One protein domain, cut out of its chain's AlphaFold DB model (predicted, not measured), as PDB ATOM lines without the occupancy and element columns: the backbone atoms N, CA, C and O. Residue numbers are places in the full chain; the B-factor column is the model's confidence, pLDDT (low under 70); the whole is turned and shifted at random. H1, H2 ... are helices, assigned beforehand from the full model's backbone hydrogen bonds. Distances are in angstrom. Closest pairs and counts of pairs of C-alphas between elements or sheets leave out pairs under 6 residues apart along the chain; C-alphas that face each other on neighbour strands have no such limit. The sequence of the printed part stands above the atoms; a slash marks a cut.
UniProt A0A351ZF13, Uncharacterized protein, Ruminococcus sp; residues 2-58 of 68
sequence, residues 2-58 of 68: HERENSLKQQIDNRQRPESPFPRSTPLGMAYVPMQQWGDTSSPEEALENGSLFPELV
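AT A GLANCE: This is residues 2 to 58 of the 68 residues of an uncharacterized protein of Ruminococcus sp (UniProt A0A351ZF13). This is an extended chain with little regular structure: helix H1 sticks out at one end, a long looping stretch follows, and the small helix H2 sits in a head at the other end. The looping stretch, residues 14 to 43, has no named element, and its residues 24 to 31 stand free. The printed part has 57 residues with two named helices, H1 then H2, and no named strand; the class is all helix, with 19 residues in named elements. The radius of gyration of the C-alphas is 19.5 A, and the spans are 62 by 28 by 13 A.

IN THESE COORDINATES: H1, residues 2 to 13, begins at C-alpha 2 (490.092, 377.414, 425.654) and is 17.3 A long from first to last C-alpha. H2, residues 44 to 50, is 10.0 A long and ends at C-alpha 50 (467.810, 398.591, 377.633).

HOW THE PARTS SIT: H1 and H2 are apart, joined by a long link of 30 residues. Residues 2 to 19, of which 2 to 13 belong to H1, stand free. In H1 and H2 every O i to N i+4 pair is within hydrogen-bond range.

THE WHOLE: The C-alphas of His 2 and Glu 45, the two farthest apart, are 61.8 A apart. The printed part has no cut. Residues 2 to 18 have pLDDT under 70.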
ATOM      1  N   HIS A   2     489.260 377.041 426.815       58.03
ATOM      2  CA  HIS A   2     490.092 377.414 425.654       58.03
ATOM      3  C   HIS A   2     489.893 376.585 424.362       58.03
ATOM      4  O   HIS A   2     490.055 377.100 423.261       58.03
ATOM      5  N   GLU A   3     489.491 375.312 424.455       61.41
ATOM      6  CA  GLU A   3     489.287 374.456 423.268       61.41
ATOM      7  C   GLU A   3     488.052 374.849 422.436       61.41
ATOM      8  O   GLU A   3     488.069 374.740 421.210       61.41
ATOM      9  N   ARG A   4     486.999 375.380 423.081       60.31
ATOM     10  CA  ARG A   4     485.804 375.886 422.377       60.31
ATOM     11  C   ARG A   4     486.113 377.141 421.561       60.31
ATOM     12  O   ARG A   4     485.556 377.312 420.483       60.31
ATOM     13  N   GLU A   5     487.014 377.993 422.045       59.25
ATOM     14  CA  GLU A   5     487.413 379.224 421.353       59.25
ATOM     15  C   GLU A   5     488.245 378.925 420.101       59.25
ATOM     16  O   GLU A   5     488.012 379.523 419.051       59.25
ATOM     17  N   ASN A   6     489.157 377.951 420.172       59.00
ATOM     18  CA  ASN A   6     489.927 377.511 419.005       59.00
ATOM     19  C   ASN A   6     489.050 376.832 417.946       59.00
ATOM     20  O   ASN A   6     489.225 377.086 416.756       59.00
ATOM     21  N   SER A   7     488.069 376.030 418.371       57.34
ATOM     22  CA  SER A   7     487.101 375.402 417.466       57.34
ATOM     23  C   SER A   7     486.241 376.444 416.731       57.34
ATOM     24  O   SER A   7     486.048 376.344 415.521       57.34
ATOM     25  N   LEU A   8     485.809 377.507 417.420       58.03
ATOM     26  CA  LEU A   8     485.047 378.610 416.817       58.03
ATOM     27  C   LEU A   8     485.879 379.435 415.820       58.03
ATOM     28  O   LEU A   8     485.364 379.789 414.762       58.03
ATOM     29  N   LYS A   9     487.161 379.711 416.104       57.56
ATOM     30  CA  LYS A   9     488.054 380.411 415.157       57.56
ATOM     31  C   LYS A   9     488.286 379.596 413.883       57.56
ATOM     32  O   LYS A   9     488.115 380.125 412.790       57.56
ATOM     33  N   GLN A  10     488.548 378.295 414.024       57.75
ATOM     34  CA  GLN A  10     488.708 377.384 412.885       57.75
ATOM     35  C   GLN A  10     487.425 377.272 412.046       57.75
ATOM     36  O   GLN A  10     487.491 377.228 410.822       57.75
ATOM     37  N   GLN A  11     486.243 377.290 412.674       55.78
ATOM     38  CA  GLN A  11     484.955 377.284 411.965       55.78
ATOM     39  C   GLN A  11     484.641 378.600 411.230       55.78
ATOM     40  O   GLN A  11     483.871 378.588 410.265       55.78
ATOM     41  N   ILE A  12     485.194 379.733 411.675       57.00
ATOM     42  CA  ILE A  12     485.023 381.038 411.018       57.00
ATOM     43  C   ILE A  12     485.938 381.160 409.794       57.00
ATOM     44  O   ILE A  12     485.498 381.720 408.789       57.00
ATOM     45  N   ASP A  13     487.146 380.594 409.855       54.19
ATOM     46  CA  ASP A  13     488.098 380.556 408.733       54.19
ATOM     47  C   ASP A  13     487.675 379.573 407.628       54.19
ATOM     48  O   ASP A  13     487.933 379.816 406.453       54.19
ATOM     49  N   ASN A  14     486.965 378.492 407.974       56.75
ATOM     50  CA  ASN A  14     486.516 377.482 407.003       56.75
ATOM     51  C   ASN A  14     485.249 377.872 406.219       56.75
ATOM     52  O   ASN A  14     484.814 377.148 405.322       56.75
ATOM     53  N   ARG A  15     484.626 379.008 406.551       56.78
ATOM     54  CA  ARG A  15     483.587 379.602 405.707       56.78
ATOM     55  C   ARG A  15     484.321 380.355 404.606       56.78
ATOM     56  O   ARG A  15     484.878 381.410 404.889       56.78
ATOM     57  N   GLN A  16     484.316 379.824 403.382       59.47
ATOM     58  CA  GLN A  16     484.723 380.568 402.188       59.47
ATOM     59  C   GLN A  16     483.887 381.849 402.131       59.47
ATOM     60  O   GLN A  16     482.748 381.852 401.663       59.47
ATOM     61  N   ARG A  17     484.403 382.931 402.715       57.75
ATOM     62  CA  ARG A  17     483.791 384.239 402.566       57.75
ATOM     63  C   ARG A  17     484.000 384.602 401.103       57.75
ATOM     64  O   ARG A  17     485.136 384.479 400.641       57.75
ATOM     65  N   PRO A  18     482.948 384.998 400.371       62.34
ATOM     66  CA  PRO A  18     483.166 385.572 399.056       62.34
ATOM     67  C   PRO A  18     484.176 386.708 399.224       62.34
ATOM     68  O   PRO A  18     484.073 387.490 400.178       62.34
ATOM     69  N   GLU A  19     485.193 386.721 398.363       72.00
ATOM     70  CA  GLU A  19     486.208 387.769 398.363       72.00
ATOM     71  C   GLU A  19     485.506 389.130 398.393       72.00
ATOM     72  O   GLU A  19     484.516 389.356 397.690       72.00
ATOM     73  N   SER A  20     485.982 390.015 399.271       74.69
ATOM     74  CA  SER A  20     485.435 391.365 399.375       74.69
ATOM     75  C   SER A  20     485.497 392.023 397.995       74.69
ATOM     76  O   SER A  20     486.543 391.933 397.349       74.69
ATOM     77  N   PRO A  21     484.441 392.724 397.537       73.25
ATOM     78  CA  PRO A  21     484.517 393.446 396.271       73.25
ATOM     79  C   PRO A  21     485.601 394.527 396.335       73.25
ATOM     80  O   PRO A  21     486.149 394.898 395.310       73.25
ATOM     81  N   PHE A  22     485.934 395.012 397.534       79.00
ATOM     82  CA  PHE A  22     486.955 396.025 397.744       79.00
ATOM     83  C   PHE A  22     488.383 395.491 397.542       79.00
ATOM     84  O   PHE A  22     488.704 394.385 397.984       79.00
ATOM     85  N   PRO A  23     489.290 396.306 396.976       79.06
ATOM     86  CA  PRO A  23     490.686 395.943 396.825       79.06
ATOM     87  C   PRO A  23     491.355 395.870 398.203       79.06
ATOM     88  O   PRO A  23     490.968 396.576 399.139       79.06
ATOM     89  N   ARG A  24     492.426 395.072 398.318       82.88
ATOM     90  CA  ARG A  24     493.178 394.897 399.582       82.88
ATOM     91  C   ARG A  24     493.581 396.220 400.241       82.88
ATOM     92  O   ARG A  24     493.592 396.314 401.461       82.88
ATOM     93  N   SER A  25     493.901 397.231 399.434       84.06
ATOM     94  CA  SER A  25     494.142 398.598 399.887       84.06
ATOM     95  C   SER A  25     493.001 399.489 399.413       84.06
ATOM     96  O   SER A  25     492.991 399.919 398.261       84.06
ATOM     97  N   THR A  26     492.039 399.758 400.295       81.69
ATOM     98  CA  THR A  26     490.899 400.634 400.002       81.69
ATOM     99  C   THR A  26     491.178 402.046 400.526       81.69
ATOM    100  O   THR A  26     491.246 402.232 401.741       81.69
ATOM    101  N   PRO A  27     491.372 403.046 399.648       81.12
ATOM    102  CA  PRO A  27     491.593 404.423 400.072       81.12
ATOM    103  C   PRO A  27     490.337 405.007 400.731       81.12
ATOM    104  O   PRO A  27     489.219 404.813 400.255       81.12
ATOM    105  N   LEU A  28     490.525 405.747 401.825       84.88
ATOM    106  CA  LEU A  28     489.431 406.417 402.527       84.88
ATOM    107  C   LEU A  28     488.854 407.542 401.657       84.88
ATOM    108  O   LEU A  28     489.592 408.390 401.162       84.88
ATOM    109  N   GLY A  29     487.531 407.565 401.501       79.81
ATOM    110  CA  GLY A  29     486.818 408.659 400.834       79.81
ATOM    111  C   GLY A  29     486.752 408.586 399.305       79.81
ATOM    112  O   GLY A  29     486.184 409.492 398.704       79.81
ATOM    113  N   MET A  30     487.266 407.527 398.667       77.88
ATOM    114  CA  MET A  30     487.002 407.275 397.245       77.88
ATOM    115  C   MET A  30     485.918 406.214 397.084       77.88
ATOM    116  O   MET A  30     485.978 405.154 397.707       77.88
ATOM    117  N   ALA A  31     484.935 406.489 396.228       75.81
ATOM    118  CA  ALA A  31     483.984 405.474 395.805       75.81
ATOM    119  C   ALA A  31     484.742 404.403 395.013       75.81
ATOM    120  O   ALA A  31     485.306 404.682 393.955       75.81
ATOM    121  N   TYR A  32     484.788 403.186 395.545       75.38
ATOM    122  CA  TYR A  32     485.344 402.056 394.820       75.38
ATOM    123  C   TYR A  32     484.275 401.476 393.891       75.38
ATOM    124  O   TYR A  32     483.208 401.069 394.354       75.38
ATOM    125  N   VAL A  33     484.570 401.435 392.591       79.69
ATOM    126  CA  VAL A  33     483.746 400.741 391.596       79.69
ATOM    127  C   VAL A  33     484.363 399.360 391.368       79.69
ATOM    128  O   VAL A  33     485.509 399.294 390.913       79.69
ATOM    129  N   PRO A  34     483.663 398.262 391.699       80.25
ATOM    130  CA  PRO A  34     484.170 396.925 391.432       80.25
ATOM    131  C   PRO A  34     484.310 396.690 389.930       80.25
ATOM    132  O   PRO A  34     483.535 397.207 389.126       80.25
ATOM    133  N   MET A  35     485.301 395.881 389.556       82.81
ATOM    134  CA  MET A  35     485.405 395.400 388.182       82.81
ATOM    135  C   MET A  35     484.174 394.551 387.859       82.81
ATOM    136  O   MET A  35     483.920 393.555 388.539       82.81
ATOM    137  N   GLN A  36     483.436 394.942 386.820       85.88
ATOM    138  CA  GLN A  36     482.298 394.176 386.317       85.88
ATOM    139  C   GLN A  36     482.780 392.791 385.863       85.88
ATOM    140  O   GLN A  36     483.715 392.682 385.065       85.88
ATOM    141  N   GLN A  37     482.155 391.740 386.391       85.00
ATOM    142  CA  GLN A  37     482.412 390.361 385.978       85.00
ATOM    143  C   GLN A  37     481.503 389.998 384.804       85.00
ATOM    144  O   GLN A  37     480.397 390.518 384.689       85.00
ATOM    145  N   TRP A  38     481.969 389.107 383.928       86.88
ATOM    146  CA  TRP A  38     481.128 388.571 382.861       86.88
ATOM    147  C   TRP A  38     480.095 387.607 383.446       86.88
ATOM    148  O   TRP A  38     480.459 386.680 384.171       86.88
ATOM    149  N   GLY A  39     478.831 387.834 383.106       85.81
ATOM    150  CA  GLY A  39     477.706 386.964 383.430       85.81
ATOM    151  C   GLY A  39     476.904 386.610 382.181       85.81
ATOM    152  O   GLY A  39     477.443 386.578 381.071       85.81
ATOM    153  N   ASP A  40     475.613 386.363 382.376       92.75
ATOM    154  CA  ASP A  40     474.678 386.135 381.279       92.75
ATOM    155  C   ASP A  40     474.482 387.416 380.457       92.75
ATOM    156  O   ASP A  40     474.475 388.530 380.986       92.75
ATOM    157  N   THR A  41     474.321 387.259 379.146       95.19
ATOM    158  CA  THR A  41     474.157 388.377 378.211       95.19
ATOM    159  C   THR A  41     472.815 388.301 377.502       95.19
ATOM    160  O   THR A  41     472.445 387.236 377.002       95.19
ATOM    161  N   SER A  42     472.131 389.437 377.395       94.12
ATOM    162  CA  SER A  42     470.929 389.586 376.566       94.12
ATOM    163  C   SER A  42     471.240 389.529 375.068       94.12
ATOM    164  O   SER A  42     472.399 389.627 374.646       94.12
ATOM    165  N   SER A  43     470.196 389.389 374.244       97.00
ATOM    166  CA  SER A  43     470.349 389.511 372.791       97.00
ATOM    167  C   SER A  43     470.752 390.946 372.406       97.00
ATOM    168  O   SER A  43     470.489 391.884 373.164       97.00
ATOM    169  N   PRO A  44     471.379 391.159 371.234       96.75
ATOM    170  CA  PRO A  44     471.775 392.496 370.793       96.75
ATOM    171  C   PRO A  44     470.615 393.496 370.725       96.75
ATOM    172  O   PRO A  44     470.800 394.666 371.052       96.75
ATOM    173  N   GLU A  45     469.429 393.047 370.313       97.88
ATOM    174  CA  GLU A  45     468.230 393.881 370.191       97.88
ATOM    175  C   GLU A  45     467.753 394.361 371.566       97.88
ATOM    176  O   GLU A  45     467.531 395.555 371.762       97.88
ATOM    177  N   GLU A  46     467.670 393.447 372.535       95.75
ATOM    178  CA  GLU A  46     467.271 393.752 373.913       95.75
ATOM    179  C   GLU A  46     468.318 394.620 374.628       95.75
ATOM    180  O   GLU A  46     467.977 395.566 375.340       95.75
ATOM    181  N   ALA A  47     469.606 394.337 374.419       95.19
ATOM    182  CA  ALA A  47     470.694 395.126 374.985       95.19
ATOM    183  C   ALA A  47     470.700 396.569 374.452       95.19
ATOM    184  O   ALA A  47     470.989 397.505 375.202       95.19
ATOM    185  N   LEU A  48     470.370 396.752 373.168       96.50
ATOM    186  CA  LEU A  48     470.260 398.067 372.541       96.50
ATOM    187  C   LEU A  48     469.090 398.871 373.117       96.50
ATOM    188  O   LEU A  48     469.246 400.064 373.367       96.50
ATOM    189  N   GLU A  49     467.943 398.228 373.342       96.19
ATOM    190  CA  GLU A  49     466.765 398.870 373.931       96.19
ATOM    191  C   GLU A  49     466.997 399.266 375.400       96.19
ATOM    192  O   GLU A  49     466.687 400.389 375.796       96.19
ATOM    193  N   ASN A  50     467.601 398.379 376.198       93.81
ATOM    194  CA  ASN A  50     467.810 398.591 377.633       93.81
ATOM    195  C   ASN A  50     469.074 399.405 377.978       93.81
ATOM    196  O   ASN A  50     469.220 399.870 379.110       93.81
ATOM    197  N   GLY A  51     470.011 399.562 377.037       92.81
ATOM    198  CA  GLY A  51     471.267 400.298 377.236       92.81
ATOM    199  C   GLY A  51     472.344 399.543 378.026       92.81
ATOM    200  O   GLY A  51     473.367 400.130 378.380       92.81
ATOM    201  N   SER A  52     472.141 398.251 378.297       92.38
ATOM    202  CA  SER A  52     473.125 397.356 378.910       92.38
ATOM    203  C   SER A  52     473.006 395.957 378.314       92.38
ATOM    204  O   SER A  52     471.905 395.435 378.172       92.38
ATOM    205  N   LEU A  53     474.148 395.326 378.019       95.12
ATOM    206  CA  LEU A  53     474.218 393.912 377.629       95.12
ATOM    207  C   LEU A  53     473.941 392.964 378.804       95.12
ATOM    208  O   LEU A  53     473.518 391.828 378.603       95.12
ATOM    209  N   PHE A  54     474.216 393.442 380.013       93.06
ATOM    210  CA  PHE A  54     474.115 392.695 381.253       93.06
ATOM    211  C   PHE A  54     472.754 392.979 381.905       93.06
ATOM    212  O   PHE A  54     472.536 394.129 382.323       93.06
ATOM    213  N   PRO A  55     471.837 391.991 381.978       91.50
ATOM    214  CA  PRO A  55     470.487 392.177 382.514       91.50
ATOM    215  C   PRO A  55     470.470 392.693 383.955       91.50
ATOM    216  O   PRO A  55     469.603 393.478 384.330       91.50
ATOM    217  N   GLU A  56     471.448 392.307 384.774       88.44
ATOM    218  CA  GLU A  56     471.561 392.731 386.171       88.44
ATOM    219  C   GLU A  56     471.873 394.226 386.336       88.44
ATOM    220  O   GLU A  56     471.645 394.794 387.406       88.44
ATOM    221  N   LEU A  57     472.378 394.870 385.280       89.12
ATOM    222  CA  LEU A  57     472.631 396.309 385.241       89.12
ATOM    223  C   LEU A  57     471.450 397.109 384.676       89.12
ATOM    224  O   LEU A  57     471.517 398.339 384.627       89.12
ATOM    225  N   VAL A  58     470.369 396.447 384.260       91.88
ATOM    226  CA  VAL A  58     469.142 397.111 383.812       91.88
ATOM    227  C   VAL A  58     468.309 397.464 385.048       91.88
ATOM    228  O   VAL A  58     467.868 396.597 385.797       91.88
TER     229      VAL A  58